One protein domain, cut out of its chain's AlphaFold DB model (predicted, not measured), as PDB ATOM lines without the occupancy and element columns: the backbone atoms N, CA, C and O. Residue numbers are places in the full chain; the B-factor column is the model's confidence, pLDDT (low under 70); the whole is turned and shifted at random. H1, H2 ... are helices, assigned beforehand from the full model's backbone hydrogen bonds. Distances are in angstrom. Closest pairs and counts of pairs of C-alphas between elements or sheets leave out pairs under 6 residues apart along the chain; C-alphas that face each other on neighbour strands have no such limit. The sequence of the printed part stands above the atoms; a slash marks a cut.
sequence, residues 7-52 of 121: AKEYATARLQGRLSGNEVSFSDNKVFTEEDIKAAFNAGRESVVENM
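Overview. This is residues 7 to 52 of the 121 residues of an uncharacterized protein of Prevotella sp. oral taxon 376 (UniProt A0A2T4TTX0). H2, the longest helix, makes a lopsided, staggered helical hairpin with H1: the two lie side by side over part of their lengths, and a wide loop joins them. Residues 43 to 52, of which 43 to 50 belong to H2, stick out at one end; residues 16 to 22 and 24 to 31 also stand free. The printed part has 46 residues with two named helices, H1 then H2, and no named strand; its class is all helix. It is loose and elongated, with a radius of gyration of the C-alphas of 13.0 A and spans of 39 by 23 by 14 A.

Arrangement. H2, residues 34 to 50, touches H1, residues 7 to 19; their closest C-alphas, those of Glu 34 and Ala 11, are 4.7 A apart. They form a hairpin, running opposite ways at a shallow tilt of 29 degrees. In both helices every O i to N i+4 pair is within hydrogen-bond range.

Along the chain. H2 measures 24.1 A from C-alpha 34 to C-alpha 50 at (27.601, -12.089, 18.056). H1 measures 18.6 A, from C-alpha 7 at (37.275, -27.950, 19.206) to C-alpha 19.

Size, cuts and confidence. The farthest C-alphas, those of Gly 21 and Met 52, are 39.9 A apart. The printed part has no cut. The link, residues 20 to 33, is long; pLDDT is under 70 in residues 21 to 31.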
ATOM      1  N   ALA A   7      37.145 -27.824  20.655       84.88
ATOM      2  CA  ALA A   7      37.275 -27.950  19.206       84.88
ATOM      3  C   ALA A   7      38.278 -29.057  18.847       84.88
ATOM      4  O   ALA A   7      38.005 -29.914  18.004       84.88
ATOM      5  N   LYS A   8      39.424 -29.076  19.536       85.06
ATOM      6  CA  LYS A   8      40.431 -30.127  19.382       85.06
ATOM      7  C   LYS A   8      39.943 -31.489  19.868       85.06
ATOM      8  O   LYS A   8      40.237 -32.483  19.208       85.06
ATOM      9  N   GLU A   9      39.210 -31.553  20.976       85.38
ATOM     10  CA  GLU A   9      38.644 -32.805  21.499       85.38
ATOM     11  C   GLU A   9      37.683 -33.451  20.485       85.38
ATOM     12  O   GLU A   9      37.872 -34.614  20.120       85.38
ATOM     13  N   TYR A  10      36.737 -32.679  19.939       81.31
ATOM     14  CA  TYR A  10      35.797 -33.162  18.919       81.31
ATOM     15  C   TYR A  10      36.493 -33.581  17.622       81.31
ATOM     16  O   TYR A  10      36.179 -34.632  17.062       81.31
ATOM     17  N   ALA A  11      37.467 -32.794  17.162       84.19
ATOM     18  CA  ALA A  11      38.258 -33.132  15.984       84.19
ATOM     19  C   ALA A  11      39.047 -34.441  16.177       84.19
ATOM     20  O   ALA A  11      39.022 -35.315  15.313       84.19
ATOM     21  N   THR A  12      39.672 -34.620  17.344       83.50
ATOM     22  CA  THR A  12      40.467 -35.818  17.655       83.50
ATOM     23  C   THR A  12      39.585 -37.061  17.759       83.50
ATOM     24  O   THR A  12      39.934 -38.110  17.219       83.50
ATOM     25  N   ALA A  13      38.419 -36.954  18.407       79.69
ATOM     26  CA  ALA A  13      37.449 -38.047  18.481       79.69
ATOM     27  C   ALA A  13      36.996 -38.492  17.078       79.69
ATOM     28  O   ALA A  13      36.924 -39.689  16.793       79.69
ATOM     29  N   ARG A  14      36.776 -37.531  16.170       76.81
ATOM     30  CA  ARG A  14      36.444 -37.812  14.769       76.81
ATOM     31  C   ARG A  14      37.587 -38.517  14.030       76.81
ATOM     32  O   ARG A  14      37.322 -39.461  13.288       76.81
ATOM     33  N   LEU A  15      38.842 -38.101  14.228       76.69
ATOM     34  CA  LEU A  15      40.005 -38.776  13.635       76.69
ATOM     35  C   LEU A  15      40.152 -40.214  14.146       76.69
ATOM     36  O   LEU A  15      40.378 -41.125  13.354       76.69
ATOM     37  N   GLN A  16      39.999 -40.441  15.450       74.81
ATOM     38  CA  GLN A  16      40.093 -41.782  16.034       74.81
ATOM     39  C   GLN A  16      38.999 -42.724  15.507       74.81
ATOM     40  O   GLN A  16      39.280 -43.888  15.210       74.81
ATOM     41  N   GLY A  17      37.776 -42.222  15.306       72.69
ATOM     42  CA  GLY A  17      36.703 -42.960  14.628       72.69
ATOM     43  C   GLY A  17      37.094 -43.406  13.213       72.69
ATOM     44  O   GLY A  17      36.896 -44.566  12.858       72.69
ATOM     45  N   ARG A  18      37.750 -42.528  12.439       71.00
ATOM     46  CA  ARG A  18      38.280 -42.860  11.101       71.00
ATOM     47  C   ARG A  18      39.375 -43.920  11.151       71.00
ATOM     48  O   ARG A  18      39.322 -44.888  10.401       71.00
ATOM     49  N   LEU A  19      40.370 -43.732  12.021       72.00
ATOM     50  CA  LEU A  19      41.533 -44.623  12.115       72.00
ATOM     51  C   LEU A  19      41.168 -46.025  12.616       72.00
ATOM     52  O   LEU A  19      41.821 -46.992  12.241       72.00
ATOM     53  N   SER A  20      40.127 -46.145  13.442       76.62
ATOM     54  CA  SER A  20      39.654 -47.434  13.963       76.62
ATOM     55  C   SER A  20      38.830 -48.252  12.960       76.62
ATOM     56  O   SER A  20      38.478 -49.386  13.267       76.62
ATOM     57  N   GLY A  21      38.507 -47.709  11.777       66.50
ATOM     58  CA  GLY A  21      37.696 -48.400  10.766       66.50
ATOM     59  C   GLY A  21      36.226 -48.602  11.160       66.50
ATOM     60  O   GLY A  21      35.474 -49.216  10.412       66.50
ATOM     61  N   ASN A  22      35.806 -48.060  12.307       65.44
ATOM     62  CA  ASN A  22      34.427 -48.108  12.804       65.44
ATOM     63  C   ASN A  22      33.500 -47.107  12.108       65.44
ATOM     64  O   ASN A  22      32.310 -47.036  12.418       65.44
ATOM     65  N   GLU A  23      34.036 -46.300  11.200       61.16
ATOM     66  CA  GLU A  23      33.251 -45.308  10.498       61.16
ATOM     67  C   GLU A  23      32.698 -45.862   9.190       61.16
ATOM     68  O   GLU A  23      33.441 -46.275   8.300       61.16
ATOM     69  N   VAL A  24      31.369 -45.843   9.072       55.50
ATOM     70  CA  VAL A  24      30.670 -46.130   7.821       55.50
ATOM     71  C   VAL A  24      31.121 -45.081   6.808       55.50
ATOM     72  O   VAL A  24      30.767 -43.906   6.912       55.50
ATOM     73  N   SER A  25      31.963 -45.504   5.867       52.00
ATOM     74  CA  SER A  25      32.389 -44.706   4.723       52.00
ATOM     75  C   SER A  25      31.147 -44.191   3.998       52.00
ATOM     76  O   SER A  25      30.447 -44.952   3.327       52.00
ATOM     77  N   PHE A  26      30.838 -42.905   4.156       50.50
ATOM     78  CA  PHE A  26      29.890 -42.238   3.277       50.50
ATOM     79  C   PHE A  26      30.599 -42.026   1.937       50.50
ATOM     80  O   PHE A  26      31.421 -41.125   1.791       50.50
ATOM     81  N   SER A  27      30.292 -42.932   1.007       52.62
ATOM     82  CA  SER A  27      30.541 -42.891  -0.438       52.62
ATOM     83  C   SER A  27      30.761 -41.486  -1.014       52.62
ATOM     84  O   SER A  27      29.954 -40.595  -0.748       52.62
ATOM     85  N   ASP A  28      31.806 -41.333  -1.834       56.47
ATOM     86  CA  ASP A  28      32.093 -40.264  -2.818       56.47
ATOM     87  C   ASP A  28      32.001 -38.787  -2.379       56.47
ATOM     88  O   ASP A  28      32.307 -37.883  -3.159       56.47
ATOM     89  N   ASN A  29      31.651 -38.508  -1.126       60.00
ATOM     90  CA  ASN A  29      31.510 -37.164  -0.586       60.00
ATOM     91  C   ASN A  29      32.789 -36.708   0.119       60.00
ATOM     92  O   ASN A  29      33.476 -37.473   0.799       60.00
ATOM     93  N   LYS A  30      33.098 -35.415  -0.005       61.12
ATOM     94  CA  LYS A  30      34.228 -34.784   0.681       61.12
ATOM     95  C   LYS A  30      33.960 -34.799   2.193       61.12
ATOM     96  O   LYS A  30      33.124 -34.049   2.686       61.12
ATOM     97  N   VAL A  31      34.631 -35.690   2.919       68.25
ATOM     98  CA  VAL A  31      34.509 -35.811   4.381       68.25
ATOM     99  C   VAL A  31      35.230 -34.637   5.049       68.25
ATOM    100  O   VAL A  31      36.386 -34.375   4.720       68.25
ATOM    101  N   PHE A  32      34.566 -33.965   5.996       75.50
ATOM    102  CA  PHE A  32      35.151 -32.868   6.776       75.50
ATOM    103  C   PHE A  32      36.451 -33.298   7.473       75.50
ATOM    104  O   PHE A  32      36.516 -34.368   8.094       75.50
ATOM    105  N   THR A  33      37.488 -32.469   7.376       80.69
ATOM    106  CA  THR A  33      38.745 -32.666   8.105       80.69
ATOM    107  C   THR A  33      38.616 -32.228   9.565       80.69
ATOM    108  O   THR A  33      37.616 -31.648   9.992       80.69
ATOM    109  N   GLU A  34      39.648 -32.498  10.364       82.06
ATOM    110  CA  GLU A  34      39.739 -31.930  11.709       82.06
ATOM    111  C   GLU A  34      39.713 -30.399  11.699       82.06
ATOM    112  O   GLU A  34      39.125 -29.783  12.585       82.06
ATOM    113  N   GLU A  35      40.378 -29.791  10.719       84.56
ATOM    114  CA  GLU A  35      40.431 -28.344  10.529       84.56
ATOM    115  C   GLU A  35      39.045 -27.799  10.190       84.56
ATOM    116  O   GLU A  35      38.635 -26.816  10.802       84.56
ATOM    117  N   ASP A  36      38.299 -28.473   9.307       85.19
ATOM    118  CA  ASP A  36      36.917 -28.104   8.983       85.19
ATOM    119  C   ASP A  36      36.032 -28.130  10.239       85.19
ATOM    120  O   ASP A  36      35.245 -27.213  10.476       85.19
ATOM    121  N   ILE A  37      36.198 -29.147  11.093       85.19
ATOM    122  CA  ILE A  37      35.447 -29.283  12.351       85.19
ATOM    123  C   ILE A  37      35.835 -28.192  13.348       85.19
ATOM    124  O   ILE A  37      34.954 -27.565  13.938       85.19
ATOM    125  N   LYS A  38      37.135 -27.933  13.534       87.12
ATOM    126  CA  LYS A  38      37.622 -26.862  14.420       87.12
ATOM    127  C   LYS A  38      37.108 -25.500  13.953       87.12
ATOM    128  O   LYS A  38      36.627 -24.719  14.775       87.12
ATOM    129  N   ALA A  39      37.171 -25.235  12.649       89.31
ATOM    130  CA  ALA A  39      36.689 -23.999  12.047       89.31
ATOM    131  C   ALA A  39      35.176 -23.838  12.244       89.31
ATOM    132  O   ALA A  39      34.740 -22.810  12.759       89.31
ATOM    133  N   ALA A  40      34.381 -24.863  11.925       90.06
ATOM    134  CA  ALA A  40      32.931 -24.831  12.097       90.06
ATOM    135  C   ALA A  40      32.520 -24.665  13.571       90.06
ATOM    136  O   ALA A  40      31.622 -23.882  13.877       90.06
ATOM    137  N   PHE A  41      33.198 -25.353  14.495       89.81
ATOM    138  CA  PHE A  41      32.931 -25.247  15.930       89.81
ATOM    139  C   PHE A  41      33.209 -23.835  16.462       89.81
ATOM    140  O   PHE A  41      32.381 -23.264  17.175       89.81
ATOM    141  N   ASN A  42      34.355 -23.250  16.101       89.44
ATOM    142  CA  ASN A  42      34.710 -21.898  16.528       89.44
ATOM    143  C   ASN A  42      33.801 -20.842  15.884       89.44
ATOM    144  O   ASN A  42      33.265 -20.004  16.606       89.44
ATOM    145  N   ALA A  43      33.519 -20.947  14.582       91.50
ATOM    146  CA  ALA A  43      32.581 -20.061  13.892       91.50
ATOM    147  C   ALA A  43      31.165 -20.141  14.489       91.50
ATOM    148  O   ALA A  43      30.494 -19.123  14.657       91.50
ATOM    149  N   GLY A  44      30.715 -21.341  14.871       91.81
ATOM    150  CA  GLY A  44      29.445 -21.537  15.566       91.81
ATOM    151  C   GLY A  44      29.407 -20.813  16.913       91.81
ATOM    152  O   GLY A  44      28.452 -20.093  17.200       91.81
ATOM    153  N   ARG A  45      30.463 -20.944  17.726       90.62
ATOM    154  CA  ARG A  45      30.576 -20.253  19.022       90.62
ATOM    155  C   ARG A  45      30.601 -18.736  18.870       90.62
ATOM    156  O   ARG A  45      29.894 -18.052  19.605       90.62
ATOM    157  N   GLU A  46      31.381 -18.216  17.929       91.94
ATOM    158  CA  GLU A  46      31.420 -16.782  17.630       91.94
ATOM    159  C   GLU A  46      30.044 -16.278  17.192       91.94
ATOM    160  O   GLU A  46      29.539 -15.311  17.758       91.94
ATOM    161  N   SER A  47      29.389 -16.986  16.268       93.25
ATOM    162  CA  SER A  47      28.054 -16.638  15.780       93.25
ATOM    163  C   SER A  47      27.013 -16.574  16.900       93.25
ATOM    164  O   SER A  47      26.217 -15.635  16.943       93.25
ATOM    165  N   VAL A  48      27.037 -17.518  17.851       90.75
ATOM    166  CA  VAL A  48      26.131 -17.504  19.013       90.75
ATOM    167  C   VAL A  48      26.328 -16.248  19.861       90.75
ATOM    168  O   VAL A  48      25.348 -15.641  20.292       90.75
ATOM    169  N   VAL A  49      27.575 -15.828  20.093       91.62
ATOM    170  CA  VAL A  49      27.851 -14.638  20.908       91.62
ATOM    171  C   VAL A  49      27.541 -13.345  20.161       91.62
ATOM    172  O   VAL A  49      27.019 -12.402  20.755       91.62
ATOM    173  N   GLU A  50      27.853 -13.278  18.868       91.94
ATOM    174  CA  GLU A  50      27.601 -12.089  18.056       91.94
ATOM    175  C   GLU A  50      26.108 -11.826  17.845       91.94
ATOM    176  O   GLU A  50      25.696 -10.666  17.867       91.94
ATOM    177  N   ASN A  51      25.298 -12.883  17.742       92.50
ATOM    178  CA  ASN A  51      23.848 -12.793  17.549       92.50
ATOM    179  C   ASN A  51      23.037 -12.867  18.854       92.50
ATOM    180  O   ASN A  51      21.810 -12.988  18.816       92.50
ATOM    181  N   MET A  52      23.692 -12.813  20.016       91.38
ATOM    182  CA  MET A  52      23.002 -12.863  21.302       91.38
ATOM    183  C   MET A  52      22.052 -11.658  21.451       91.38
ATOM    184  O   MET A  52      22.456 -10.522  21.178       91.38
TER     185      MET A  52